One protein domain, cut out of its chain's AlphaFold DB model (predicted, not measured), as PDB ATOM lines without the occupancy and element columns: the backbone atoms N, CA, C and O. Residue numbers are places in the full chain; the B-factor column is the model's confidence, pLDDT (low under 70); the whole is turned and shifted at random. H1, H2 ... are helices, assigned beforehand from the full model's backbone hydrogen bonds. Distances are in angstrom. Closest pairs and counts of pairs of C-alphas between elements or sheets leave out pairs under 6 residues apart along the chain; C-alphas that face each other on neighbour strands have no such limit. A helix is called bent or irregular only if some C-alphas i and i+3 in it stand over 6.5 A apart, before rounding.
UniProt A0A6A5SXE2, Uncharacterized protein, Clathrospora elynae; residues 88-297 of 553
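Overview. This is residues 88 to 297 of the 553 residues of an uncharacterized protein of Clathrospora elynae (UniProt A0A6A5SXE2). Two groups of helices lie one after the other along the longest axis, with H2 bridging them. In one group the long helix H9, bent but nearly straight, packs side by side with H8, which has H7 on its other side, while H10 crosses H9a; in the other, H3 crosses between H1 and H5, with H4 beside H1 and the short H6 at the end of H5. Residues 120 to 125 stick out. The printed part has 210 residues, with ten named helices, H1 to H10 in chain order, and no named strand; the class is all helix. The whole is compact, with a radius of gyration of the C-alphas of 18.6 A and spans of 61 by 42 by 32 A.

Along the chain. H9, residues 236 to 265, was assigned as one helix by its hydrogen bonds, but is bent: C-alphas 254 and 257 are 6.5 A apart. Its arms are H9a, residues 236 to 254, 26.2 A long, and H9b, residues 257 to 265. H8 spans residues 208 to 228 over 30.6 A, H7 residues 193 to 203, and H10 residues 280 to 294 over 21.2 A, ending at C-alpha 294 (208.852, 180.796, 130.584). H2 spans residues 101 to 117 over 22.7 A. H1, residues 88 to 98, begins at C-alpha 88 (211.723, 198.868, 100.802). H3 spans residues 132 to 150 over 27.1 A, H5 residues 173 to 184, and H6 residues 186 to 189. H4, residues 156 to 168, is irregular: C-alphas 158 and 161 are 8.1 A apart.

Arrangement. H9a touches H8 at a shallow tilt of 31 degrees, opposite ways, a helical hairpin; the closest C-alphas, of His 223 and Leu 248, are 6.1 A apart. H7 and H8 form another, closest at Ala 201 and Ala 211, 5.4 A between C-alphas. H10 touches H9a about perpendicular, at 77 degrees, with the C-alphas of Leu 254 and Gly 285 closest at 4.9 A; H9a does so with residues 250 to 254 alone. H2 touches H9a, closest at the C-alphas of Asn 106 and Tyr 237, 6.0 A. H3 touches H5 at a steep tilt of 63 degrees, with the C-alphas of Gly 142 and Ile 181 closest at 4.3 A. H3 also touches H1, closest at the C-alphas of Ala 92 and Leu 141, 4.5 A. H4 touches H1, closest at the C-alphas of Asp 97 and Val 161, 5.7 A. H5 touches H4 only at the corner, and only just touches H6, also only at the corner, with 3 pairs of C-alphas within 8 A. Every O i to N i+4 pair is within hydrogen-bond range in H1, H2, H3, H5, H7, H9a, H9b and H10, against 6 of 9 in H4 and 16 of 17 in H8; H6 is too short for such a pair.

Size, cuts and confidence. The C-alphas of Arg 90 and Asp 276 are the two farthest apart, 62.4 A. The printed part has no cut. The links H2 to H3 and H9 to H10 are long, with 14 residues each. The mean pLDDT of the printed part is 90.6, and residues 270 to 278 are under 70.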
ATOM      1  N   THR A  88     212.316 199.064  99.466       71.12
ATOM      2  CA  THR A  88     211.723 198.868 100.802       71.12
ATOM      3  C   THR A  88     210.884 200.058 101.277       71.12
ATOM      4  O   THR A  88     209.823 199.846 101.855       71.12
ATOM      5  N   MET A  89     211.289 201.293 100.971       81.31
ATOM      6  CA  MET A  89     210.537 202.512 101.285       81.31
ATOM      7  C   MET A  89     209.227 202.592 100.491       81.31
ATOM      8  O   MET A  89     208.188 202.932 101.053       81.31
ATOM      9  N   ARG A  90     209.246 202.228  99.199       85.75
ATOM     10  CA  ARG A  90     208.036 202.224  98.356       85.75
ATOM     11  C   ARG A  90     207.015 201.195  98.837       85.75
ATOM     12  O   ARG A  90     205.839 201.525  98.948       85.75
ATOM     13  N   LEU A  91     207.471 199.979  99.153       87.56
ATOM     14  CA  LEU A  91     206.612 198.922  99.691       87.56
ATOM     15  C   LEU A  91     206.041 199.309 101.063       87.56
ATOM     16  O   LEU A  91     204.838 199.184 101.260       87.56
ATOM     17  N   ALA A  92     206.877 199.806 101.982       90.00
ATOM     18  CA  ALA A  92     206.443 200.224 103.315       90.00
ATOM     19  C   ALA A  92     205.377 201.324 103.250       90.00
ATOM     20  O   ALA A  92     204.354 201.222 103.923       90.00
ATOM     21  N   LYS A  93     205.582 202.332 102.395       92.00
ATOM     22  CA  LYS A  93     204.624 203.421 102.187       92.00
ATOM     23  C   LYS A  93     203.319 202.936 101.562       92.00
ATOM     24  O   LYS A  93     202.256 203.193 102.108       92.00
ATOM     25  N   ALA A  94     203.385 202.191 100.456       91.75
ATOM     26  CA  ALA A  94     202.187 201.668  99.797       91.75
ATOM     27  C   ALA A  94     201.380 200.739 100.719       91.75
ATOM     28  O   ALA A  94     200.149 200.761 100.706       91.75
ATOM     29  N   PHE A  95     202.072 199.958 101.552       93.94
ATOM     30  CA  PHE A  95     201.433 199.141 102.573       93.94
ATOM     31  C   PHE A  95     200.791 200.015 103.656       93.94
ATOM     32  O   PHE A  95     199.600 199.868 103.900       93.94
ATOM     33  N   ALA A  96     201.518 200.982 104.227       94.75
ATOM     34  CA  ALA A  96     200.986 201.904 105.234       94.75
ATOM     35  C   ALA A  96     199.760 202.692 104.737       94.75
ATOM     36  O   ALA A  96     198.801 202.855 105.486       94.75
ATOM     37  N   ASP A  97     199.762 203.115 103.472       94.00
ATOM     38  CA  ASP A  97     198.647 203.822 102.833       94.00
ATOM     39  C   ASP A  97     197.409 202.938 102.617       94.00
ATOM     40  O   ASP A  97     196.303 203.460 102.479       94.00
ATOM     41  N   SER A  98     197.577 201.613 102.561       95.19
ATOM     42  CA  SER A  98     196.472 200.655 102.400       95.19
ATOM     43  C   SER A  98     195.986 200.047 103.719       95.19
ATOM     44  O   SER A  98     194.982 199.334 103.717       95.19
ATOM     45  N   LEU A  99     196.660 200.342 104.839       95.62
ATOM     46  CA  LEU A  99     196.257 199.869 106.159       95.62
ATOM     47  C   LEU A  99     194.923 200.474 106.602       95.62
ATOM     48  O   LEU A  99     194.648 201.661 106.427       95.62
ATOM     49  N   ASP A 100     194.136 199.661 107.298       96.00
ATOM     50  CA  ASP A 100     192.985 200.118 108.071       96.00
ATOM     51  C   ASP A 100     193.189 199.891 109.588       96.00
ATOM     52  O   ASP A 100     194.142 199.250 110.042       96.00
ATOM     53  N   ALA A 101     192.295 200.457 110.412       96.81
ATOM     54  CA  ALA A 101     192.393 200.325 111.872       96.81
ATOM     55  C   ALA A 101     192.167 198.893 112.371       96.81
ATOM     56  O   ALA A 101     192.707 198.518 113.416       96.81
ATOM     57  N   THR A 102     191.371 198.106 111.651       96.69
ATOM     58  CA  THR A 102     191.020 196.735 112.024       96.69
ATOM     59  C   THR A 102     192.190 195.797 111.741       96.69
ATOM     60  O   THR A 102     192.537 194.988 112.593       96.69
ATOM     61  N   GLN A 103     192.861 195.949 110.598       95.75
ATOM     62  CA  GLN A 103     194.084 195.246 110.219       95.75
ATOM     63  C   GLN A 103     195.198 195.516 111.224       95.75
ATOM     64  O   GLN A 103     195.776 194.566 111.755       95.75
ATOM     65  N   LEU A 104     195.443 196.789 111.565       97.19
ATOM     66  CA  LEU A 104     196.419 197.135 112.598       97.19
ATOM     67  C   LEU A 104     196.038 196.521 113.953       97.19
ATOM     68  O   LEU A 104     196.889 195.939 114.624       97.19
ATOM     69  N   SER A 105     194.762 196.590 114.345       97.62
ATOM     70  CA  SER A 105     194.302 196.010 115.613       97.62
ATOM     71  C   SER A 105     194.446 194.487 115.648       97.62
ATOM     72  O   SER A 105     194.921 193.945 116.646       97.62
ATOM     73  N   ASN A 106     194.097 193.791 114.565       96.94
ATOM     74  CA  ASN A 106     194.244 192.340 114.433       96.94
ATOM     75  C   ASN A 106     195.719 191.928 114.491       96.94
ATOM     76  O   ASN A 106     196.067 190.983 115.203       96.94
ATOM     77  N   PHE A 107     196.590 192.656 113.788       96.44
ATOM     78  CA  PHE A 107     198.029 192.409 113.794       96.44
ATOM     79  C   PHE A 107     198.641 192.610 115.186       96.44
ATOM     80  O   PHE A 107     199.332 191.725 115.693       96.44
ATOM     81  N   LEU A 108     198.341 193.733 115.846       97.38
ATOM     82  CA  LEU A 108     198.824 193.997 117.204       97.38
ATOM     83  C   LEU A 108     198.284 192.965 118.197       97.38
ATOM     84  O   LEU A 108     199.032 192.490 119.046       97.38
ATOM     85  N   THR A 109     197.023 192.551 118.061       97.56
ATOM     86  CA  THR A 109     196.433 191.500 118.902       97.56
ATOM     87  C   THR A 109     197.143 190.162 118.711       97.56
ATOM     88  O   THR A 109     197.495 189.511 119.692       97.56
ATOM     89  N   TRP A 110     197.417 189.764 117.466       95.56
ATOM     90  CA  TRP A 110     198.207 188.567 117.162       95.56
ATOM     91  C   TRP A 110     199.599 188.626 117.794       95.56
ATOM     92  O   TRP A 110     200.017 187.670 118.447       95.56
ATOM     93  N   MET A 111     200.299 189.753 117.645       94.31
ATOM     94  CA  MET A 111     201.648 189.902 118.189       94.31
ATOM     95  C   MET A 111     201.625 189.797 119.717       94.31
ATOM     96  O   MET A 111     202.394 189.036 120.300       94.31
ATOM     97  N   MET A 112     200.689 190.501 120.354       95.38
ATOM     98  CA  MET A 112     200.504 190.501 121.802       95.38
ATOM     99  C   MET A 112     200.105 189.130 122.349       95.38
ATOM    100  O   MET A 112     200.550 188.760 123.433       95.38
ATOM    101  N   TYR A 113     199.309 188.352 121.611       94.94
ATOM    102  CA  TYR A 113     198.950 186.991 122.006       94.94
ATOM    103  C   TYR A 113     200.202 186.124 122.163       94.94
ATOM    104  O   TYR A 113     200.423 185.518 123.211       94.94
ATOM    105  N   TYR A 114     201.072 186.129 121.156       91.62
ATOM    106  CA  TYR A 114     202.299 185.339 121.198       91.62
ATOM    107  C   TYR A 114     203.401 185.937 122.069       91.62
ATOM    108  O   TYR A 114     204.362 185.246 122.416       91.62
ATOM    109  N   ASP A 115     203.301 187.223 122.399       91.31
ATOM    110  CA  ASP A 115     204.216 187.858 123.333       91.31
ATOM    111  C   ASP A 115     203.832 187.612 124.788       91.31
ATOM    112  O   ASP A 115     204.729 187.429 125.595       91.31
ATOM    113  N   VAL A 116     202.537 187.572 125.123       93.31
ATOM    114  CA  VAL A 116     202.049 187.608 126.516       93.31
ATOM    115  C   VAL A 116     201.335 186.329 126.954       93.31
ATOM    116  O   VAL A 116     201.329 186.002 128.141       93.31
ATOM    117  N   VAL A 117     200.679 185.619 126.039       91.31
ATOM    118  CA  VAL A 117     199.782 184.506 126.386       91.31
ATOM    119  C   VAL A 117     200.444 183.159 126.159       91.31
ATOM    120  O   VAL A 117     200.428 182.324 127.062       91.31
ATOM    121  N   GLU A 118     200.983 182.939 124.964       85.56
ATOM    122  CA  GLU A 118     201.423 181.617 124.537       85.56
ATOM    123  C   GLU A 118     202.730 181.693 123.753       85.56
ATOM    124  O   GLU A 118     202.858 182.435 122.781       85.56
ATOM    125  N   ILE A 119     203.696 180.865 124.147       80.06
ATOM    126  CA  ILE A 119     204.899 180.625 123.357       80.06
ATOM    127  C   ILE A 119     204.599 179.399 122.495       80.06
ATOM    128  O   ILE A 119     204.444 178.308 123.045       80.06
ATOM    129  N   PRO A 120     204.509 179.530 121.163       76.25
ATOM    130  CA  PRO A 120     204.161 178.395 120.331       76.25
ATOM    131  C   PRO A 120     205.271 177.353 120.395       76.25
ATOM    132  O   PRO A 120     206.437 177.648 120.124       76.25
ATOM    133  N   GLY A 121     204.898 176.113 120.713       71.12
ATOM    134  CA  GLY A 121     205.835 174.987 120.713       71.12
ATOM    135  C   GLY A 121     206.338 174.627 119.310       71.12
ATOM    136  O   GLY A 121     207.431 174.081 119.161       71.12
ATOM    137  N   VAL A 122     205.561 174.968 118.275       77.00
ATOM    138  CA  VAL A 122     205.825 174.634 116.870       77.00
ATOM    139  C   VAL A 122     206.001 175.914 116.055       77.00
ATOM    140  O   VAL A 122     205.122 176.778 116.037       77.00
ATOM    141  N   ARG A 123     207.127 176.022 115.344       71.69
ATOM    142  CA  ARG A 123     207.541 177.215 114.586       71.69
ATOM    143  C   ARG A 123     206.488 177.641 113.558       71.69
ATOM    144  O   ARG A 123     206.171 178.817 113.416       71.69
ATOM    145  N   GLU A 124     205.898 176.682 112.872       71.25
ATOM    146  CA  GLU A 124     204.994 176.895 111.743       71.25
ATOM    147  C   GLU A 124     203.664 177.538 112.173       71.25
ATOM    148  O   GLU A 124     202.991 178.186 111.369       71.25
ATOM    149  N   THR A 125     203.295 177.409 113.452       79.38
ATOM    150  CA  THR A 125     202.032 177.948 113.977       79.38
ATOM    151  C   THR A 125     202.043 179.466 114.107       79.38
ATOM    152  O   THR A 125     200.985 180.081 113.975       79.38
ATOM    153  N   TRP A 126     203.221 180.083 114.263       78.12
ATOM    154  CA  TRP A 126     203.335 181.515 114.548       78.12
ATOM    155  C   TRP A 126     202.675 182.377 113.478       78.12
ATOM    156  O   TRP A 126     201.876 183.260 113.775       78.12
ATOM    157  N   TYR A 127     202.946 182.067 112.213       83.00
ATOM    158  CA  TYR A 127     202.506 182.881 111.081       83.00
ATOM    159  C   TYR A 127     201.297 182.309 110.351       83.00
ATOM    160  O   TYR A 127     200.893 182.850 109.323       83.00
ATOM    161  N   LYS A 128     200.689 181.229 110.858       82.38
ATOM    162  CA  LYS A 128     199.535 180.578 110.213       82.38
ATOM    163  C   LYS A 128     198.389 181.558 109.934       82.38
ATOM    164  O   LYS A 128     197.596 181.356 109.022       82.38
ATOM    165  N   HIS A 129     198.305 182.615 110.731       83.75
ATOM    166  CA  HIS A 129     197.205 183.562 110.744       83.75
ATOM    167  C   HIS A 129     197.437 184.846 109.951       83.75
ATOM    168  O   HIS A 129     196.487 185.607 109.806       83.75
ATOM    169  N   ILE A 130     198.648 185.070 109.439       85.00
ATOM    170  CA  ILE A 130     198.987 186.236 108.618       85.00
ATOM    171  C   ILE A 130     199.249 185.749 107.193       85.00
ATOM    172  O   ILE A 130     199.987 184.776 106.979       85.00
ATOM    173  N   LYS A 131     198.627 186.407 106.209       86.06
ATOM    174  CA  LYS A 131     198.853 186.106 104.789       86.06
ATOM    175  C   LYS A 131     200.292 186.471 104.407       86.06
ATOM    176  O   LYS A 131     200.827 187.456 104.896       86.06
ATOM    177  N   SER A 132     200.914 185.709 103.503       81.50
ATOM    178  CA  SER A 132     202.330 185.915 103.139       81.50
ATOM    179  C   SER A 132     202.624 187.338 102.634       81.50
ATOM    180  O   SER A 132     203.545 187.988 103.113       81.50
ATOM    181  N   MET A 133     201.784 187.869 101.737       77.94
ATOM    182  CA  MET A 133     201.948 189.235 101.215       77.94
ATOM    183  C   MET A 133     201.798 190.307 102.300       77.94
ATOM    184  O   MET A 133     202.546 191.281 102.321       77.94
ATOM    185  N   GLU A 134     200.867 190.103 103.229       87.81
ATOM    186  CA  GLU A 134     200.645 191.005 104.357       87.81
ATOM    187  C   GLU A 134     201.845 190.990 105.315       87.81
ATOM    188  O   GLU A 134     202.322 192.039 105.736       87.81
ATOM    189  N   MET A 135     202.405 189.803 105.583       88.06
ATOM    190  CA  MET A 135     203.634 189.628 106.363       88.06
ATOM    191  C   MET A 135     204.790 190.444 105.772       88.06
ATOM    192  O   MET A 135     205.473 191.153 106.508       88.06
ATOM    193  N   CYS A 136     204.997 190.387 104.451       87.25
ATOM    194  CA  CYS A 136     206.033 191.182 103.788       87.25
ATOM    195  C   CYS A 136     205.821 192.691 103.972       87.25
ATOM    196  O   CYS A 136     206.796 193.413 104.167       87.25
ATOM    197  N   GLY A 137     204.569 193.159 103.933       90.94
ATOM    198  CA  GLY A 137     204.218 194.552 104.213       90.94
ATOM    199  C   GLY A 137     204.571 194.964 105.644       90.94
ATOM    200  O   GLY A 137     205.256 195.969 105.840       90.94
ATOM    201  N   TRP A 138     204.199 194.146 106.633       94.50
ATOM    202  CA  TRP A 138     204.525 194.381 108.045       94.50
ATOM    203  C   TRP A 138     206.039 194.404 108.309       94.50
ATOM    204  O   TRP A 138     206.520 195.280 109.031       94.50
ATOM    205  N   VAL A 139     206.801 193.483 107.705       92.44
ATOM    206  CA  VAL A 139     208.270 193.447 107.825       92.44
ATOM    207  C   VAL A 139     208.893 194.685 107.180       92.44
ATOM    208  O   VAL A 139     209.689 195.365 107.822       92.44
ATOM    209  N   ALA A 140     208.489 195.033 105.954       91.38
ATOM    210  CA  ALA A 140     209.004 196.215 105.263       91.38
ATOM    211  C   ALA A 140     208.717 197.510 106.037       91.38
ATOM    212  O   ALA A 140     209.584 198.381 106.124       91.38
ATOM    213  N   LEU A 141     207.526 197.620 106.634       94.69
ATOM    214  CA  LEU A 141     207.137 198.751 107.471       94.69
ATOM    215  C   LEU A 141     208.001 198.853 108.737       94.69
ATOM    216  O   LEU A 141     208.502 199.934 109.052       94.69
ATOM    217  N   GLY A 142     208.213 197.742 109.448       95.31
ATOM    218  CA  GLY A 142     209.066 197.725 110.638       95.31
ATOM    219  C   GLY A 142     210.542 198.001 110.329       95.31
ATOM    220  O   GLY A 142     211.186 198.752 111.064       95.31
ATOM    221  N   ASP A 143     211.064 197.482 109.215       93.81
ATOM    222  CA  ASP A 143     212.426 197.763 108.742       93.81
ATOM    223  C   ASP A 143     212.612 199.233 108.371       93.81
ATOM    224  O   ASP A 143     213.638 199.837 108.699       93.81
ATOM    225  N   PHE A 144     211.625 199.819 107.690       93.56
ATOM    226  CA  PHE A 144     211.625 201.239 107.357       93.56
ATOM    227  C   PHE A 144     211.664 202.093 108.629       93.56
ATOM    228  O   PHE A 144     212.569 202.913 108.780       93.56
ATOM    229  N   LEU A 145     210.780 201.816 109.594       94.44
ATOM    230  CA  LEU A 145     210.774 202.480 110.902       94.44
ATOM    231  C   LEU A 145     212.116 202.336 111.637       94.44
ATOM    232  O   LEU A 145     212.628 203.307 112.197       94.44
ATOM    233  N   ALA A 146     212.711 201.141 111.620       94.00
ATOM    234  CA  ALA A 146     213.989 200.880 112.275       94.00
ATOM    235  C   ALA A 146     215.138 201.673 111.636       94.00
ATOM    236  O   ALA A 146     216.002 202.184 112.352       94.00
ATOM    237  N   LYS A 147     215.157 201.779 110.302       93.00
ATOM    238  CA  LYS A 147     216.152 202.566 109.563       93.00
ATOM    239  C   LYS A 147     215.989 204.054 109.845       93.00
ATOM    240  O   LYS A 147     216.975 204.672 110.229       93.00
ATOM    241  N   SER A 148     214.768 204.586 109.753       91.06
ATOM    242  CA  SER A 148     214.472 205.994 110.047       91.06
ATOM    243  C   SER A 148     214.861 206.385 111.474       91.06
ATOM    244  O   SER A 148     215.429 207.452 111.690       91.06
ATOM    245  N   LEU A 149     214.615 205.502 112.451       90.75
ATOM    246  CA  LEU A 149     215.013 205.739 113.839       90.75
ATOM    247  C   LEU A 149     216.540 205.781 114.001       90.75
ATOM    248  O   LEU A 149     217.052 206.632 114.721       90.75
ATOM    249  N   LYS A 150     217.272 204.885 113.326       91.19
ATOM    250  CA  LYS A 150     218.745 204.837 113.380       91.19
ATOM    251  C   LYS A 150     219.405 206.032 112.700       91.19
ATOM    252  O   LYS A 150     220.425 206.504 113.186       91.19
ATOM    253  N   SER A 151     218.851 206.508 111.587       89.12
ATOM    254  CA  SER A 151     219.369 207.679 110.872       89.12
ATOM    255  C   SER A 151     218.987 209.005 111.528       89.12
ATOM    256  O   SER A 151     219.440 210.049 111.071       89.12
ATOM    257  N   GLY A 152     218.118 208.997 112.548       85.44
ATOM    258  CA  GLY A 152     217.555 210.217 113.134       85.44
ATOM    259  C   GLY A 152     216.666 211.007 112.166       85.44
ATOM    260  O   GLY A 152     216.188 212.088 112.504       85.44
ATOM    261  N   SER A 153     216.422 210.482 110.963       82.88
ATOM    262  CA  SER A 153     215.548 211.109 109.982       82.88
ATOM    263  C   SER A 153     214.103 210.848 110.381       82.88
ATOM    264  O   SER A 153     213.677 209.690 110.449       82.88
ATOM    265  N   SER A 154     213.318 211.902 110.596       80.25
ATOM    266  CA  SER A 154     211.872 211.739 110.719       80.25
ATOM    267  C   SER A 154     211.341 211.070 109.449       80.25
ATOM    268  O   SER A 154     211.622 211.550 108.352       80.25
ATOM    269  N   TYR A 155     210.527 210.020 109.579       83.12
ATOM    270  CA  TYR A 155     209.806 209.421 108.444       83.12
ATOM    271  C   TYR A 155     208.779 210.388 107.811       83.12
ATOM    272  O   TYR A 155     208.137 210.055 106.820       83.12
ATOM    273  N   GLY A 156     208.629 211.598 108.369       80.81
ATOM    274  CA  GLY A 156     207.908 212.711 107.766       80.81
ATOM    275  C   GLY A 156     206.461 212.357 107.438       80.81
ATOM    276  O   GLY A 156     205.742 211.792 108.258       80.81
ATOM    277  N   PHE A 157     206.046 212.688 106.218       82.88
ATOM    278  CA  PHE A 157     204.696 212.421 105.723       82.88
ATOM    279  C   PHE A 157     204.496 210.985 105.219       82.88
ATOM    280  O   PHE A 157     203.369 210.623 104.886       82.88
ATOM    281  N   ASP A 158     205.543 210.154 105.163       86.19
ATOM    282  CA  ASP A 158     205.451 208.829 104.539       86.19
ATOM    283  C   ASP A 158     204.628 207.821 105.349       86.19
ATOM    284  O   ASP A 158     204.157 206.843 104.778       86.19
ATOM    285  N   LEU A 159     204.407 208.066 106.646       91.06
ATOM    286  CA  LEU A 159     203.574 207.222 107.518       91.06
ATOM    287  C   LEU A 159     202.378 207.976 108.114       91.06
ATOM    288  O   LEU A 159     201.842 207.575 109.148       91.06
ATOM    289  N   ILE A 160     201.925 209.054 107.466       93.56
ATOM    290  CA  ILE A 160     200.814 209.869 107.981       93.56
ATOM    291  C   ILE A 160     199.523 209.058 108.171       93.56
ATOM    292  O   ILE A 160     198.772 209.311 109.109       93.56
ATOM    293  N   VAL A 161     199.283 208.052 107.320       94.56
ATOM    294  CA  VAL A 161     198.116 207.164 107.424       94.56
ATOM    295  C   VAL A 161     198.206 206.282 108.670       94.56
ATOM    296  O   VAL A 161     197.236 206.196 109.422       94.56
ATOM    297  N   LEU A 162     199.372 205.686 108.944       95.81
ATOM    298  CA  LEU A 162     199.596 204.880 110.148       95.81
ATOM    299  C   LEU A 162     199.409 205.716 111.421       95.81
ATOM    300  O   LEU A 162     198.735 205.279 112.356       95.81
ATOM    301  N   ASP A 163     199.956 206.928 111.433       95.25
ATOM    302  CA  ASP A 163     199.825 207.871 112.543       95.25
ATOM    303  C   ASP A 163     198.366 208.288 112.767       95.25
ATOM    304  O   ASP A 163     197.876 208.254 113.897       95.25
ATOM    305  N   ALA A 164     197.638 208.603 111.691       96.50
ATOM    306  CA  ALA A 164     196.219 208.941 111.754       96.50
ATOM    307  C   ALA A 164     195.363 207.764 112.250       96.50
ATOM    308  O   ALA A 164     194.407 207.961 113.003       96.50
ATOM    309  N   ILE A 165     195.707 206.529 111.863       96.88
ATOM    310  CA  ILE A 165     195.070 205.328 112.405       96.88
ATOM    311  C   ILE A 165     195.345 205.235 113.905       96.88
ATOM    312  O   ILE A 165     194.384 205.100 114.662       96.88
ATOM    313  N   CYS A 166     196.607 205.342 114.336       97.00
ATOM    314  CA  CYS A 166     196.974 205.285 115.751       97.00
ATOM    315  C   CYS A 166     196.189 206.310 116.574       97.00
ATOM    316  O   CYS A 166     195.598 205.941 117.588       97.00
ATOM    317  N   ASP A 167     196.098 207.554 116.105       96.75
ATOM    318  CA  ASP A 167     195.328 208.604 116.773       96.75
ATOM    319  C   ASP A 167     193.836 208.256 116.844       96.75
ATOM    320  O   ASP A 167     193.219 208.356 117.905       96.75
ATOM    321  N   ARG A 168     193.249 207.776 115.739       96.69
ATOM    322  CA  ARG A 168     191.823 207.415 115.662       96.69
ATOM    323  C   ARG A 168     191.434 206.314 116.649       96.69
ATOM    324  O   ARG A 168     190.321 206.337 117.176       96.69
ATOM    325  N   ILE A 169     192.315 205.342 116.886       96.06
ATOM    326  CA  ILE A 169     192.097 204.266 117.865       96.06
ATOM    327  C   ILE A 169     192.804 204.510 119.208       96.06
ATOM    328  O   ILE A 169     192.863 203.608 120.037       96.06
ATOM    329  N   ASN A 170     193.275 205.735 119.474       96.62
ATOM    330  CA  ASN A 170     193.937 206.132 120.723       96.62
ATOM    331  C   ASN A 170     195.131 205.237 121.112       96.62
ATOM    332  O   ASN A 170     195.351 204.937 122.293       96.62
ATOM    333  N   LEU A 171     195.910 204.792 120.128       96.56
ATOM    334  CA  LEU A 171     197.147 204.055 120.354       96.56
ATOM    335  C   LEU A 171     198.336 205.001 120.478       96.56
ATOM    336  O   LEU A 171     198.475 205.982 119.754       96.56
ATOM    337  N   HIS A 172     199.243 204.668 121.392       95.81
ATOM    338  CA  HIS A 172     200.488 205.405 121.542       95.81
ATOM    339  C   HIS A 172     201.460 205.032 120.414       95.81
ATOM    340  O   HIS A 172     201.974 203.909 120.383       95.81
ATOM    341  N   ARG A 173     201.726 205.981 119.506       94.75
ATOM    342  CA  ARG A 173     202.539 205.771 118.292       94.75
ATOM    343  C   ARG A 173     203.896 205.134 118.589       94.75
ATOM    344  O   ARG A 173     204.261 204.154 117.954       94.75
ATOM    345  N   ALA A 174     204.609 205.609 119.616       93.69
ATOM    346  CA  ALA A 174     205.928 205.065 119.950       93.69
ATOM    347  C   ALA A 174     205.872 203.579 120.347       93.69
ATOM    348  O   ALA A 174     206.767 202.811 120.000       93.69
ATOM    349  N   THR A 175     204.806 203.151 121.029       94.69
ATOM    350  CA  THR A 175     204.620 201.747 121.414       94.69
ATOM    351  C   THR A 175     204.295 200.891 120.190       94.69
ATOM    352  O   THR A 175     204.880 199.826 120.024       94.69
ATOM    353  N   VAL A 176     203.426 201.378 119.297       96.62
ATOM    354  CA  VAL A 176     203.104 200.691 118.033       96.62
ATOM    355  C   VAL A 176     204.350 200.551 117.155       96.62
ATOM    356  O   VAL A 176     204.652 199.457 116.686       96.62
ATOM    357  N   HIS A 177     205.121 201.626 116.984       95.25
ATOM    358  CA  HIS A 177     206.346 201.612 116.181       95.25
ATOM    359  C   HIS A 177     207.376 200.643 116.747       95.25
ATOM    360  O   HIS A 177     208.004 199.905 115.999       95.25
ATOM    361  N   MET A 178     207.517 200.595 118.068       94.19
ATOM    362  CA  MET A 178     208.420 199.657 118.722       94.19
ATOM    363  C   MET A 178     208.037 198.197 118.468       94.19
ATOM    364  O   MET A 178     208.916 197.388 118.177       94.19
ATOM    365  N   LEU A 179     206.743 197.874 118.530       95.56
ATOM    366  CA  LEU A 179     206.228 196.541 118.220       95.56
ATOM    367  C   LEU A 179     206.481 196.176 116.746       95.56
ATOM    368  O   LEU A 179     206.952 195.078 116.457       95.56
ATOM    369  N   LEU A 180     206.255 197.108 115.814       96.19
ATOM    370  CA  LEU A 180     206.551 196.912 114.388       96.19
ATOM    371  C   LEU A 180     208.052 196.705 114.125       96.19
ATOM    372  O   LEU A 180     208.436 195.793 113.396       96.19
ATOM    373  N   ILE A 181     208.907 197.511 114.758       95.12
ATOM    374  CA  ILE A 181     210.371 197.390 114.676       95.12
ATOM    375  C   ILE A 181     210.847 196.058 115.260       95.12
ATOM    376  O   ILE A 181     211.782 195.455 114.734       95.12
ATOM    377  N   GLN A 182     210.258 195.613 116.373       94.12
ATOM    378  CA  GLN A 182     210.581 194.313 116.951       94.12
ATOM    379  C   GLN A 182     210.199 193.204 115.982       94.12
ATOM    380  O   GLN A 182     211.027 192.341 115.721       94.12
ATOM    381  N   PHE A 183     208.984 193.258 115.438       93.31
ATOM    382  CA  PHE A 183     208.477 192.262 114.509       93.31
ATOM    383  C   PHE A 183     209.354 192.103 113.268       93.31
ATOM    384  O   PHE A 183     209.627 190.975 112.880       93.31
ATOM    385  N   ALA A 184     209.835 193.197 112.676       93.00
ATOM    386  CA  ALA A 184     210.687 193.129 111.488       93.00
ATOM    387  C   ALA A 184     212.063 192.483 111.736       93.00
ATOM    388  O   ALA A 184     212.684 191.998 110.795       93.00
ATOM    389  N   ASP A 185     212.526 192.422 112.988       91.94
ATOM    390  CA  ASP A 185     213.827 191.864 113.350       91.94
ATOM    391  C   ASP A 185     213.671 190.486 114.027       91.94
ATOM    392  O   ASP A 185     213.296 190.401 115.206       91.94
ATOM    393  N   PRO A 186     214.027 189.379 113.345       89.69
ATOM    394  CA  PRO A 186     213.919 188.043 113.918       89.69
ATOM    395  C   PRO A 186     214.720 187.854 115.211       89.69
ATOM    396  O   PRO A 186     214.333 187.052 116.065       89.69
ATOM    397  N   ALA A 187     215.830 188.577 115.386       90.38
ATOM    398  CA  ALA A 187     216.631 188.489 116.601       90.38
ATOM    399  C   ALA A 187     215.911 189.137 117.791       90.38
ATOM    400  O   ALA A 187     215.971 188.603 118.902       90.38
ATOM    401  N   LYS A 188     215.182 190.236 117.565       91.44
ATOM    402  CA  LYS A 188     214.340 190.864 118.598       91.44
ATOM    403  C   LYS A 188     213.066 190.069 118.848       91.44
ATOM    404  O   LYS A 188     212.668 189.909 120.001       91.44
ATOM    405  N   MET A 189     212.470 189.494 117.804       90.19
ATOM    406  CA  MET A 189     211.357 188.555 117.954       90.19
ATOM    407  C   MET A 189     211.749 187.311 118.748       90.19
ATOM    408  O   MET A 189     210.876 186.686 119.329       90.19
ATOM    409  N   ALA A 190     213.030 186.946 118.857       90.25
ATOM    410  CA  ALA A 190     213.459 185.812 119.682       90.25
ATOM    411  C   ALA A 190     213.270 186.031 121.194       90.25
ATOM    412  O   ALA A 190     213.464 185.094 121.970       90.25
ATOM    413  N   PHE A 191     212.883 187.232 121.623       92.31
ATOM    414  CA  PHE A 191     212.588 187.560 123.013       92.31
ATOM    415  C   PHE A 191     211.218 188.220 123.121       92.31
ATOM    416  O   PHE A 191     210.747 188.851 122.173       92.31
ATOM    417  N   THR A 192     210.568 188.049 124.271       93.06
ATOM    418  CA  THR A 192     209.347 188.797 124.584       93.06
ATOM    419  C   THR A 192     209.680 190.236 124.965       93.06
ATOM    420  O   THR A 192     210.837 190.559 125.270       93.06
ATOM    421  N   MET A 193     208.682 191.117 124.985       93.00
ATOM    422  CA  MET A 193     208.878 192.493 125.451       93.00
ATOM    423  C   MET A 193     209.320 192.543 126.914       93.00
ATOM    424  O   MET A 193     210.217 193.313 127.253       93.00
ATOM    425  N   ILE A 194     208.768 191.664 127.754       93.19
ATOM    426  CA  ILE A 194     209.182 191.507 129.155       93.19
ATOM    427  C   ILE A 194     210.654 191.088 129.233       93.19
ATOM    428  O   ILE A 194     211.447 191.743 129.907       93.19
ATOM    429  N   ALA A 195     211.039 190.038 128.501       94.12
ATOM    430  CA  ALA A 195     212.416 189.548 128.481       94.12
ATOM    431  C   ALA A 195     213.401 190.627 128.012       94.12
ATOM    432  O   ALA A 195     214.496 190.763 128.554       94.12
ATOM    433  N   THR A 196     213.007 191.406 127.004       94.75
ATOM    434  CA  THR A 196     213.825 192.489 126.452       94.75
ATOM    435  C   THR A 196     214.000 193.618 127.465       94.75
ATOM    436  O   THR A 196     215.125 194.068 127.671       94.75
ATOM    437  N   THR A 197     212.928 194.022 128.156       95.50
ATOM    438  CA  THR A 197     212.995 195.025 129.230       95.50
ATOM    439  C   THR A 197     213.935 194.583 130.351       95.50
ATOM    440  O   THR A 197     214.813 195.348 130.741       95.50
ATOM    441  N   ILE A 198     213.826 193.332 130.810       94.69
ATOM    442  CA  ILE A 198     214.711 192.781 131.847       94.69
ATOM    443  C   ILE A 198     216.167 192.803 131.379       94.69
ATOM    444  O   ILE A 198     217.046 193.242 132.113       94.69
ATOM    445  N   LYS A 199     216.441 192.354 130.151       94.12
ATOM    446  CA  LYS A 199     217.803 192.339 129.600       94.12
ATOM    447  C   LYS A 199     218.409 193.728 129.477       94.12
ATOM    448  O   LYS A 199     219.603 193.868 129.722       94.12
ATOM    449  N   ASN A 200     217.622 194.722 129.084       95.12
ATOM    450  CA  ASN A 200     218.097 196.099 128.993       95.12
ATOM    451  C   ASN A 200     218.423 196.649 130.385       95.12
ATOM    452  O   ASN A 200     219.535 197.123 130.577       95.12
ATOM    453  N   ALA A 201     217.550 196.434 131.375       95.12
ATOM    454  CA  ALA A 201     217.815 196.823 132.760       95.12
ATOM    455  C   ALA A 201     219.100 196.171 133.316       95.12
ATOM    456  O   ALA A 201     219.925 196.836 133.932       95.12
ATOM    457  N   HIS A 202     219.333 194.884 133.031       93.69
ATOM    458  CA  HIS A 202     220.576 194.212 133.437       93.69
ATOM    459  C   HIS A 202     221.814 194.789 132.741       93.69
ATOM    460  O   HIS A 202     222.861 194.921 133.370       93.69
ATOM    461  N   LYS A 203     221.718 195.131 131.450       95.31
ATOM    462  CA  LYS A 203     222.817 195.776 130.712       95.31
ATOM    463  C   LYS A 203     223.135 197.170 131.246       95.31
ATOM    464  O   LYS A 203     224.288 197.575 131.204       95.31
ATOM    465  N   GLU A 204     222.124 197.875 131.736       96.50
ATOM    466  CA  GLU A 204     222.243 199.195 132.363       96.50
ATOM    467  C   GLU A 204     222.721 199.114 133.825       96.50
ATOM    468  O   GLU A 204     222.945 200.142 134.454       96.50
ATOM    469  N   GLY A 205     222.920 197.905 134.367       96.19
ATOM    470  CA  GLY A 205     223.365 197.705 135.746       96.19
ATOM    471  C   GLY A 205     222.286 197.990 136.794       96.19
ATOM    472  O   GLY A 205     222.616 198.175 137.964       96.19
ATOM    473  N   CYS A 206     221.009 198.026 136.399       96.94
ATOM    474  CA  CYS A 206     219.899 198.249 137.316       96.94
ATOM    475  C   CYS A 206     219.784 197.122 138.349       96.94
ATOM    476  O   CYS A 206     220.021 195.941 138.065       96.94
ATOM    477  N   SER A 207     219.335 197.481 139.547       96.19
ATOM    478  CA  SER A 207     218.974 196.525 140.589       96.19
ATOM    479  C   SER A 207     217.775 195.658 140.178       96.19
ATOM    480  O   SER A 207     216.972 196.012 139.314       96.19
ATOM    481  N   ALA A 208     217.599 194.514 140.848       93.62
ATOM    482  CA  ALA A 208     216.461 193.625 140.593       93.62
ATOM    483  C   ALA A 208     215.100 194.314 140.814       93.62
ATOM    484  O   ALA A 208     214.138 194.023 140.102       93.62
ATOM    485  N   LEU A 209     215.019 195.239 141.779       95.25
ATOM    486  CA  LEU A 209     213.811 196.020 142.037       95.25
ATOM    487  C   LEU A 209     213.520 196.988 140.884       95.25
ATOM    488  O   LEU A 209     212.405 196.986 140.369       95.25
ATOM    489  N   GLU A 210     214.516 197.751 140.435       96.81
ATOM    490  CA  GLU A 210     214.371 198.672 139.297       96.81
ATOM    491  C   GLU A 210     214.001 197.922 138.012       96.81
ATOM    492  O   GLU A 210     213.127 198.357 137.263       96.81
ATOM    493  N   ALA A 211     214.592 196.746 137.779       96.31
ATOM    494  CA  ALA A 211     214.221 195.894 136.654       96.31
ATOM    495  C   ALA A 211     212.744 195.455 136.725       96.31
ATOM    496  O   ALA A 211     212.048 195.466 135.707       96.31
ATOM    497  N   LEU A 212     212.236 195.101 137.914       95.81
ATOM    498  CA  LEU A 212     210.820 194.765 138.111       95.81
ATOM    499  C   LEU A 212     209.899 195.974 137.921       95.81
ATOM    500  O   LEU A 212     208.822 195.826 137.343       95.81
ATOM    501  N   GLU A 213     210.306 197.159 138.364       97.06
ATOM    502  CA  GLU A 213     209.559 198.403 138.153       97.06
ATOM    503  C   GLU A 213     209.513 198.783 136.665       97.06
ATOM    504  O   GLU A 213     208.450 199.144 136.153       97.06
ATOM    505  N   ALA A 214     210.612 198.593 135.929       97.06
ATOM    506  CA  ALA A 214     210.644 198.759 134.477       97.06
ATOM    507  C   ALA A 214     209.715 197.758 133.764       97.06
ATOM    508  O   ALA A 214     208.981 198.128 132.841       97.06
ATOM    509  N   VAL A 215     209.683 196.497 134.214       96.81
ATOM    510  CA  VAL A 215     208.720 195.494 133.726       96.81
ATOM    511  C   VAL A 215     207.284 195.907 134.045       96.81
ATOM    512  O   VAL A 215     206.413 195.786 133.183       96.81
ATOM    513  N   GLN A 216     207.020 196.423 135.246       97.50
ATOM    514  CA  GLN A 216     205.697 196.906 135.636       97.50
ATOM    515  C   GLN A 216     205.233 198.051 134.728       97.50
ATOM    516  O   GLN A 216     204.116 198.005 134.206       97.50
ATOM    517  N   ALA A 217     206.091 199.050 134.504       97.19
ATOM    518  CA  ALA A 217     205.814 200.165 133.604       97.19
ATOM    519  C   ALA A 217     205.504 199.657 132.189       97.19
ATOM    520  O   ALA A 217     204.472 200.012 131.612       97.19
ATOM    521  N   ARG A 218     206.322 198.730 131.674       96.31
ATOM    522  CA  ARG A 218     206.095 198.113 130.365       96.31
ATOM    523  C   ARG A 218     204.762 197.365 130.296       96.31
ATOM    524  O   ARG A 218     204.030 197.514 129.322       96.31
ATOM    525  N   LEU A 219     204.412 196.575 131.308       96.69
ATOM    526  CA  LEU A 219     203.133 195.862 131.352       96.69
ATOM    527  C   LEU A 219     201.936 196.819 131.386       96.69
ATOM    528  O   LEU A 219     200.919 196.541 130.749       96.69
ATOM    529  N   HIS A 220     202.048 197.957 132.076       97.31
ATOM    530  CA  HIS A 220     201.014 198.993 132.055       97.31
ATOM    531  C   HIS A 220     200.859 199.639 130.671       97.31
ATOM    532  O   HIS A 220     199.724 199.838 130.231       97.31
ATOM    533  N   GLU A 221     201.958 199.914 129.960       95.88
ATOM    534  CA  GLU A 221     201.908 200.393 128.569       95.88
ATOM    535  C   GLU A 221     201.201 199.389 127.653       95.88
ATOM    536  O   GLU A 221     200.292 199.759 126.908       95.88
ATOM    537  N   LEU A 222     201.575 198.110 127.747       96.38
ATOM    538  CA  LEU A 222     200.968 197.033 126.966       96.38
ATOM    539  C   LEU A 222     199.484 196.850 127.306       96.38
ATOM    540  O   LEU A 222     198.667 196.639 126.409       96.38
ATOM    541  N   HIS A 223     199.105 196.983 128.579       96.88
ATOM    542  CA  HIS A 223     197.704 196.925 128.997       96.88
ATOM    543  C   HIS A 223     196.912 198.107 128.435       96.88
ATOM    544  O   HIS A 223     195.826 197.908 127.893       96.88
ATOM    545  N   LYS A 224     197.462 199.327 128.498       96.50
ATOM    546  CA  LYS A 224     196.842 200.526 127.915       96.50
ATOM    547  C   LYS A 224     196.659 200.388 126.402       96.50
ATOM    548  O   LYS A 224     195.587 200.714 125.901       96.50
ATOM    549  N   LEU A 225     197.669 199.875 125.696       96.81
ATOM    550  CA  LEU A 225     197.573 199.553 124.272       96.81
ATOM    551  C   LEU A 225     196.442 198.550 124.031       96.81
ATOM    552  O   LEU A 225     195.559 198.819 123.226       96.81
ATOM    553  N   THR A 226     196.429 197.443 124.778       97.12
ATOM    554  CA  THR A 226     195.450 196.363 124.595       97.12
ATOM    555  C   THR A 226     194.021 196.851 124.815       97.12
ATOM    556  O   THR A 226     193.160 196.540 124.006       97.12
ATOM    557  N   VAL A 227     193.747 197.653 125.848       97.06
ATOM    558  CA  VAL A 227     192.393 198.185 126.117       97.06
ATOM    559  C   VAL A 227     191.834 198.993 124.939       97.06
ATOM    560  O   VAL A 227     190.625 198.995 124.722       97.06
ATOM    561  N   ASN A 228     192.701 199.647 124.168       97.19
ATOM    562  CA  ASN A 228     192.306 200.490 123.043       97.19
ATOM    563  C   ASN A 228     192.245 199.741 121.700       97.19
ATOM    564  O   ASN A 228     191.733 200.295 120.724       97.19
ATOM    565  N   LEU A 229     192.739 198.498 121.630       97.00
ATOM    566  CA  LEU A 229     192.618 197.675 120.426       97.00
ATOM    567  C   LEU A 229     191.152 197.337 120.152       97.00
ATOM    568  O   LEU A 229     190.392 197.016 121.066       97.00
ATOM    569  N   LYS A 230     190.786 197.377 118.870       96.31
ATOM    570  CA  LYS A 230     189.460 197.005 118.371       96.31
ATOM    571  C   LYS A 230     189.628 195.937 117.288       96.31
ATOM    572  O   LYS A 230     189.575 196.274 116.103       96.31
ATOM    573  N   PRO A 231     189.962 194.688 117.667       95.75
ATOM    574  CA  PRO A 231     190.042 193.601 116.703       95.75
ATOM    575  C   PRO A 231     188.675 193.358 116.056       95.75
ATOM    576  O   PRO A 231     187.642 193.827 116.531       95.75
ATOM    577  N   GLN A 232     188.674 192.618 114.954       95.94
ATOM    578  CA  GLN A 232     187.443 192.282 114.252       95.94
ATOM    579  C   GLN A 232     186.543 191.378 115.112       95.94
ATOM    580  O   GLN A 232     186.945 190.268 115.471       95.94
ATOM    581  N   GLU A 233     185.322 191.841 115.379       96.19
ATOM    582  CA  GLU A 233     184.316 191.126 116.173       96.19
ATOM    583  C   GLU A 233     184.003 189.741 115.594       96.19
ATOM    584  O   GLU A 233     183.961 189.548 114.373       96.19
ATOM    585  N   GLY A 234     183.797 188.762 116.480       95.50
ATOM    586  CA  GLY A 234     183.444 187.390 116.093       95.50
ATOM    587  C   GLY A 234     184.570 186.610 115.404       95.50
ATOM    588  O   GLY A 234     184.346 185.514 114.889       95.50
ATOM    589  N   THR A 235     185.787 187.155 115.375       95.62
ATOM    590  CA  THR A 235     186.981 186.437 114.919       95.62
ATOM    591  C   THR A 235     187.805 185.958 116.107       95.62
ATOM    592  O   THR A 235     187.709 186.497 117.201       95.62
ATOM    593  N   LYS A 236     188.731 185.022 115.875       94.50
ATOM    594  CA  LYS A 236     189.698 184.579 116.898       94.50
ATOM    595  C   LYS A 236     190.490 185.731 117.549       94.50
ATOM    596  O   LYS A 236     191.019 185.561 118.640       94.50
ATOM    597  N   TYR A 237     190.651 186.870 116.859       96.31
ATOM    598  CA  TYR A 237     191.377 188.018 117.405       96.31
ATOM    599  C   TYR A 237     190.598 188.653 118.560       96.31
ATOM    600  O   TYR A 237     191.210 189.103 119.521       96.31
ATOM    601  N   ASP A 238     189.269 188.623 118.503       96.44
ATOM    602  CA  ASP A 238     188.385 189.060 119.585       96.44
ATOM    603  C   ASP A 238     188.564 188.169 120.831       96.44
ATOM    604  O   ASP A 238     188.859 188.650 121.928       96.44
ATOM    605  N   ASP A 239     188.566 186.844 120.639       96.50
ATOM    606  CA  ASP A 239     188.831 185.880 121.718       96.50
ATOM    607  C   ASP A 239     190.217 186.095 122.349       96.50
ATOM    608  O   ASP A 239     190.384 186.128 123.573       96.50
ATOM    609  N   TRP A 240     191.239 186.264 121.508       96.81
ATOM    610  CA  TRP A 240     192.609 186.501 121.956       96.81
ATOM    611  C   TRP A 240     192.754 187.809 122.718       96.81
ATOM    612  O   TRP A 240     193.478 187.852 123.713       96.81
ATOM    613  N   HIS A 241     192.059 188.861 122.296       97.56
ATOM    614  CA  HIS A 241     192.080 190.161 122.955       97.56
ATOM    615  C   HIS A 241     191.616 190.072 124.408       97.56
ATOM    616  O   HIS A 241     192.325 190.546 125.304       97.56
ATOM    617  N   ALA A 242     190.514 189.366 124.671       96.56
ATOM    618  CA  ALA A 242     190.037 189.121 126.032       96.56
ATOM    619  C   ALA A 242     191.068 188.348 126.881       96.56
ATOM    620  O   ALA A 242     191.316 188.687 128.047       96.56
ATOM    621  N   ILE A 243     191.717 187.335 126.295       97.06
ATOM    622  CA  ILE A 243     192.746 186.539 126.981       97.06
ATOM    623  C   ILE A 243     193.976 187.396 127.309       97.06
ATOM    624  O   ILE A 243     194.476 187.328 128.435       97.06
ATOM    625  N   ILE A 244     194.441 188.229 126.372       97.38
ATOM    626  CA  ILE A 244     195.584 189.134 126.574       97.38
ATOM    627  C   ILE A 244     195.288 190.111 127.714       97.38
ATOM    628  O   ILE A 244     196.113 190.254 128.617       97.38
ATOM    629  N   GLN A 245     194.108 190.742 127.730       97.31
ATOM    630  CA  GLN A 245     193.731 191.669 128.804       97.31
ATOM    631  C   GLN A 245     193.744 190.987 130.174       97.31
ATOM    632  O   GLN A 245     194.338 191.501 131.130       97.31
ATOM    633  N   LYS A 246     193.126 189.801 130.268       96.00
ATOM    634  CA  LYS A 246     193.124 188.998 131.496       96.00
ATOM    635  C   LYS A 246     194.550 188.655 131.930       96.00
ATOM    636  O   LYS A 246     194.870 188.752 133.114       96.00
ATOM    637  N   ARG A 247     195.410 188.284 130.978       95.31
ATOM    638  CA  ARG A 247     196.793 187.880 131.236       95.31
ATOM    639  C   ARG A 247     197.659 189.037 131.730       95.31
ATOM    640  O   ARG A 247     198.320 188.884 132.752       95.31
ATOM    641  N   LEU A 248     197.603 190.196 131.074       96.88
ATOM    642  CA  LEU A 248     198.342 191.398 131.484       96.88
ATOM    643  C   LEU A 248     197.943 191.853 132.889       96.88
ATOM    644  O   LEU A 248     198.807 192.134 133.720       96.88
ATOM    645  N   ARG A 249     196.638 191.858 133.183       96.38
ATOM    646  CA  ARG A 249     196.127 192.150 134.528       96.38
ATOM    647  C   ARG A 249     196.649 191.140 135.554       96.38
ATOM    648  O   ARG A 249     197.088 191.535 136.631       96.38
ATOM    649  N   GLY A 250     196.642 189.853 135.208       94.25
ATOM    650  CA  GLY A 250     197.201 188.787 136.037       94.25
ATOM    651  C   GLY A 250     198.686 188.996 136.341       94.25
ATOM    652  O   GLY A 250     199.072 188.952 137.505       94.25
ATOM    653  N   PHE A 251     199.512 189.299 135.335       95.44
ATOM    654  CA  PHE A 251     200.933 189.582 135.559       95.44
ATOM    655  C   PHE A 251     201.152 190.787 136.473       95.44
ATOM    656  O   PHE A 251     201.970 190.711 137.387       95.44
ATOM    657  N   LEU A 252     200.397 191.868 136.281       96.06
ATOM    658  CA  LEU A 252     200.507 193.060 137.121       96.06
ATOM    659  C   LEU A 252     200.158 192.773 138.590       96.06
ATOM    660  O   LEU A 252     200.932 193.129 139.478       96.06
ATOM    661  N   HIS A 253     199.024 192.120 138.856       94.75
ATOM    662  CA  HIS A 253     198.500 191.990 140.223       94.75
ATOM    663  C   HIS A 253     198.936 190.728 140.965       94.75
ATOM    664  O   HIS A 253     199.018 190.757 142.188       94.75
ATOM    665  N   LEU A 254     199.203 189.633 140.253       93.44
ATOM    666  CA  LEU A 254     199.485 188.331 140.865       93.44
ATOM    667  C   LEU A 254     200.965 187.942 140.793       93.44
ATOM    668  O   LEU A 254     201.382 187.051 141.526       93.44
ATOM    669  N   VAL A 255     201.765 188.604 139.947       93.25
ATOM    670  CA  VAL A 255     203.195 188.287 139.781       93.25
ATOM    671  C   VAL A 255     204.073 189.484 140.141       93.25
ATOM    672  O   VAL A 255     204.815 189.435 141.120       93.25
ATOM    673  N   ILE A 256     203.979 190.579 139.389       95.19
ATOM    674  CA  ILE A 256     204.899 191.716 139.512       95.19
ATOM    675  C   ILE A 256     204.640 192.531 140.776       95.19
ATOM    676  O   ILE A 256     205.573 192.766 141.541       95.19
ATOM    677  N   GLY A 257     203.387 192.913 141.042       93.69
ATOM    678  CA  GLY A 257     203.024 193.663 142.247       93.69
ATOM    679  C   GLY A 257     203.489 192.979 143.543       93.69
ATOM    680  O   GLY A 257     204.197 193.612 144.330       93.69
ATOM    681  N   PRO A 258     203.177 191.685 143.754       92.44
ATOM    682  CA  PRO A 258     203.659 190.935 144.911       92.44
ATOM    683  C   PRO A 258     205.188 190.844 144.997       92.44
ATOM    684  O   PRO A 258     205.735 191.000 146.088       92.44
ATOM    685  N   ARG A 259     205.896 190.642 143.874       92.44
ATOM    686  CA  ARG A 259     207.372 190.614 143.853       92.44
ATOM    687  C   ARG A 259     207.968 191.956 144.277       92.44
ATOM    688  O   ARG A 259     208.833 191.986 145.146       92.44
ATOM    689  N   ILE A 260     207.476 193.066 143.729       94.75
ATOM    690  CA  ILE A 260     207.915 194.416 144.123       94.75
ATOM    691  C   ILE A 260     207.648 194.654 145.613       94.75
ATOM    692  O   ILE A 260     208.518 195.152 146.328       94.75
ATOM    693  N   ALA A 261     206.470 194.262 146.109       92.19
ATOM    694  CA  ALA A 261     206.135 194.378 147.524       92.19
ATOM    695  C   ALA A 261     207.094 193.567 148.412       92.19
ATOM    696  O   ALA A 261     207.568 194.100 149.413       92.19
ATOM    697  N   GLN A 262     207.441 192.334 148.020       92.50
ATOM    698  CA  GLN A 262     208.444 191.514 148.710       92.50
ATOM    699  C   GLN A 262     209.803 192.220 148.777       92.50
ATOM    700  O   GLN A 262     210.384 192.289 149.859       92.50
ATOM    701  N   PHE A 263     210.306 192.750 147.657       92.38
ATOM    702  CA  PHE A 263     211.596 193.449 147.632       92.38
ATOM    703  C   PHE A 263     211.594 194.687 148.534       92.38
ATOM    704  O   PHE A 263     212.568 194.931 149.242       92.38
ATOM    705  N   ARG A 264     210.488 195.439 148.558       93.00
ATOM    706  CA  ARG A 264     210.356 196.640 149.395       93.00
ATOM    707  C   ARG A 264     210.165 196.326 150.878       93.00
ATOM    708  O   ARG A 264     210.634 197.085 151.718       93.00
ATOM    709  N   SER A 265     209.458 195.247 151.219       92.00
ATOM    710  CA  SER A 265     209.121 194.926 152.612       92.00
ATOM    711  C   SER A 265     210.032 193.879 153.257       92.00
ATOM    712  O   SER A 265     209.889 193.626 154.451       92.00
ATOM    713  N   GLY A 266     210.879 193.193 152.481       86.75
ATOM    714  CA  GLY A 266     211.720 192.077 152.932       86.75
ATOM    715  C   GLY A 266     210.945 190.827 153.376       86.75
ATOM    716  O   GLY A 266     211.525 189.921 153.971       86.75
ATOM    717  N   LYS A 267     209.630 190.765 153.123       83.94
ATOM    718  CA  LYS A 267     208.779 189.647 153.563       83.94
ATOM    719  C   LYS A 267     208.766 188.557 152.491       83.94
ATOM    720  O   LYS A 267     208.626 188.896 151.317       83.94
ATOM    721  N   PRO A 268     208.873 187.270 152.854       77.06
ATOM    722  CA  PRO A 268     208.830 186.193 151.872       77.06
ATOM    723  C   PRO A 268     207.477 186.160 151.147       77.06
ATOM    724  O   PRO A 268     206.430 186.380 151.759       77.06
ATOM    725  N   LEU A 269     207.500 185.877 149.841       78.81
ATOM    726  CA  LEU A 269     206.290 185.615 149.059       78.81
ATOM    727  C   LEU A 269     205.567 184.373 149.589       78.81
ATOM    728  O   LEU A 269     206.191 183.347 149.863       78.81
ATOM    729  N   ILE A 270     204.239 184.454 149.650       69.62
ATOM    730  CA  ILE A 270     203.390 183.290 149.902       69.62
ATOM    731  C   ILE A 270     203.423 182.418 148.643       69.62
ATOM    732  O   ILE A 270     202.964 182.811 147.573       69.62
ATOM    733  N   THR A 271     204.000 181.235 148.777       68.81
ATOM    734  CA  THR A 271     204.136 180.199 147.744       68.81
ATOM    735  C   THR A 271     203.332 178.955 148.130       68.81
ATOM    736  O   THR A 271     202.931 178.807 149.283       68.81
ATOM    737  N   ALA A 272     203.149 178.008 147.202       64.44
ATOM    738  CA  ALA A 272     202.542 176.704 147.512       64.44
ATOM    739  C   ALA A 272     203.232 175.965 148.669       64.44
ATOM    740  O   ALA A 272     202.581 175.212 149.378       64.44
ATOM    741  N   ALA A 273     204.525 176.214 148.891       62.88
ATOM    742  CA  ALA A 273     205.281 175.610 149.983       62.88
ATOM    743  C   ALA A 273     204.999 176.239 151.361       62.88
ATOM    744  O   ALA A 273     205.440 175.706 152.371       62.88
ATOM    745  N   THR A 274     204.319 177.389 151.415       63.06
ATOM    746  CA  THR A 274     204.136 178.180 152.649       63.06
ATOM    747  C   THR A 274     202.674 178.338 153.068       63.06
ATOM    748  O   THR A 274     202.410 178.974 154.084       63.06
ATOM    749  N   SER A 275     201.719 177.761 152.328       62.72
ATOM    750  CA  SER A 275     200.299 177.773 152.698       62.72
ATOM    751  C   SER A 275     199.635 176.420 152.445       62.72
ATOM    752  O   SER A 275     199.515 175.989 151.301       62.72
ATOM    753  N   ASP A 276     199.108 175.811 153.510       61.09
ATOM    754  CA  ASP A 276     198.379 174.532 153.464       61.09
ATOM    755  C   ASP A 276     196.991 174.649 152.801       61.09
ATOM    756  O   ASP A 276     196.352 173.649 152.468       61.09
ATOM    757  N   ARG A 277     196.497 175.880 152.596       67.25
ATOM    758  CA  ARG A 277     195.248 176.177 151.880       67.25
ATOM    759  C   ARG A 277     195.525 177.188 150.775       67.25
ATOM    760  O   ARG A 277     195.529 178.400 150.995       67.25
ATOM    761  N   LEU A 278     195.745 176.684 149.566       68.94
ATOM    762  CA  LEU A 278     195.899 177.520 148.382       68.94
ATOM    763  C   LEU A 278     194.540 178.084 147.966       68.94
ATOM    764  O   LEU A 278     193.724 177.404 147.345       68.94
ATOM    765  N   LEU A 279     194.303 179.353 148.303       80.12
ATOM    766  CA  LEU A 279     193.239 180.132 147.679       80.12
ATOM    767  C   LEU A 279     193.431 180.094 146.157       80.12
ATOM    768  O   LEU A 279     194.561 180.123 145.666       80.12
ATOM    769  N   LYS A 280     192.325 180.066 145.408       82.38
ATOM    770  CA  LYS A 280     192.344 179.990 143.939       82.38
ATOM    771  C   LYS A 280     193.240 181.063 143.304       82.38
ATOM    772  O   LYS A 280     193.987 180.765 142.385       82.38
ATOM    773  N   GLU A 281     193.227 182.274 143.854       80.50
ATOM    774  CA  GLU A 281     194.066 183.390 143.398       80.50
ATOM    775  C   GLU A 281     195.569 183.119 143.553       80.50
ATOM    776  O   GLU A 281     196.359 183.523 142.702       80.50
ATOM    777  N   VAL A 282     195.972 182.395 144.602       78.75
ATOM    778  CA  VAL A 282     197.375 182.015 144.822       78.75
ATOM    779  C   VAL A 282     197.785 180.926 143.832       78.75
ATOM    780  O   VAL A 282     198.867 181.004 143.259       78.75
ATOM    781  N   ALA A 283     196.912 179.949 143.571       82.00
ATOM    782  CA  ALA A 283     197.153 178.933 142.543       82.00
ATOM    783  C   ALA A 283     197.272 179.559 141.138       82.00
ATOM    784  O   ALA A 283     198.215 179.263 140.403       82.00
ATOM    785  N   ASP A 284     196.373 180.485 140.793       84.50
ATOM    786  CA  ASP A 284     196.428 181.248 139.542       84.50
ATOM    787  C   ASP A 284     197.713 182.093 139.459       84.50
ATOM    788  O   ASP A 284     198.354 182.145 138.407       84.50
ATOM    789  N   GLY A 285     198.132 182.702 140.573       85.50
ATOM    790  CA  GLY A 285     199.390 183.440 140.684       85.50
ATOM    791  C   GLY A 285     200.622 182.568 140.445       85.50
ATOM    792  O   GLY A 285     201.507 182.970 139.698       85.50
ATOM    793  N   ILE A 286     200.662 181.349 140.992       85.12
ATOM    794  CA  ILE A 286     201.759 180.392 140.767       85.12
ATOM    795  C   ILE A 286     201.835 179.982 139.291       85.12
ATOM    796  O   ILE A 286     202.918 180.004 138.703       85.12
ATOM    797  N   ASN A 287     200.695 179.675 138.670       87.12
ATOM    798  CA  ASN A 287     200.638 179.331 137.247       87.12
ATOM    799  C   ASN A 287     201.095 180.499 136.359       87.12
ATOM    800  O   ASN A 287     201.850 180.313 135.403       87.12
ATOM    801  N   LEU A 288     200.672 181.723 136.683       89.50
ATOM    802  CA  LEU A 288     201.121 182.924 135.980       89.50
ATOM    803  C   LEU A 288     202.605 183.195 136.204       89.50
ATOM    804  O   LEU A 288     203.290 183.602 135.273       89.50
ATOM    805  N   ASN A 289     203.112 182.943 137.404       89.06
ATOM    806  CA  ASN A 289     204.524 183.076 137.715       89.06
ATOM    807  C   ASN A 289     205.367 182.119 136.866       89.06
ATOM    808  O   ASN A 289     206.378 182.527 136.305       89.06
ATOM    809  N   TYR A 290     204.911 180.874 136.705       87.62
ATOM    810  CA  TYR A 290     205.550 179.911 135.815       87.62
ATOM    811  C   TYR A 290     205.607 180.421 134.365       87.62
ATOM    812  O   TYR A 290     206.670 180.429 133.743       87.62
ATOM    813  N   LEU A 291     204.479 180.911 133.842       88.38
ATOM    814  CA  LEU A 291     204.419 181.467 132.489       88.38
ATOM    815  C   LEU A 291     205.316 182.703 132.329       88.38
ATOM    816  O   LEU A 291     205.990 182.845 131.312       88.38
ATOM    817  N   TYR A 292     205.351 183.575 133.335       90.94
ATOM    818  CA  TYR A 292     206.220 184.747 133.361       90.94
ATOM    819  C   TYR A 292     207.701 184.360 133.248       90.94
ATOM    820  O   TYR A 292     208.442 184.980 132.485       90.94
ATOM    821  N   GLU A 293     208.139 183.313 133.952       90.25
ATOM    822  CA  GLU A 293     209.504 182.789 133.812       90.25
ATOM    823  C   GLU A 293     209.729 182.153 132.432       90.25
ATOM    824  O   GLU A 293     210.737 182.418 131.773       90.25
ATOM    825  N   ALA A 294     208.766 181.378 131.924       87.19
ATOM    826  CA  ALA A 294     208.852 180.796 130.584       87.19
ATOM    827  C   ALA A 294     209.026 181.878 129.498       87.19
ATOM    828  O   ALA A 294     209.873 181.741 128.615       87.19
ATOM    829  N   MET A 295     208.310 182.999 129.613       87.81
ATOM    830  CA  MET A 295     208.377 184.136 128.687       87.81
ATOM    831  C   MET A 295     209.728 184.860 128.642       87.81
ATOM    832  O   MET A 295     209.981 185.605 127.692       87.81
ATOM    833  N   GLN A 296     210.602 184.657 129.626       90.06
ATOM    834  CA  GLN A 296     211.945 185.243 129.631       90.06
ATOM    835  C   GLN A 296     212.941 184.476 128.750       90.06
ATOM    836  O   GLN A 296     213.995 185.004 128.380       90.06
ATOM    837  N   HIS A 297     212.608 183.239 128.378       87.81
ATOM    838  CA  HIS A 297     213.483 182.382 127.592       87.81
ATOM    839  C   HIS A 297     213.534 182.811 126.120       87.81
ATOM    840  O   HIS A 297     212.590 183.368 125.558       87.81
TER     841      HIS A 297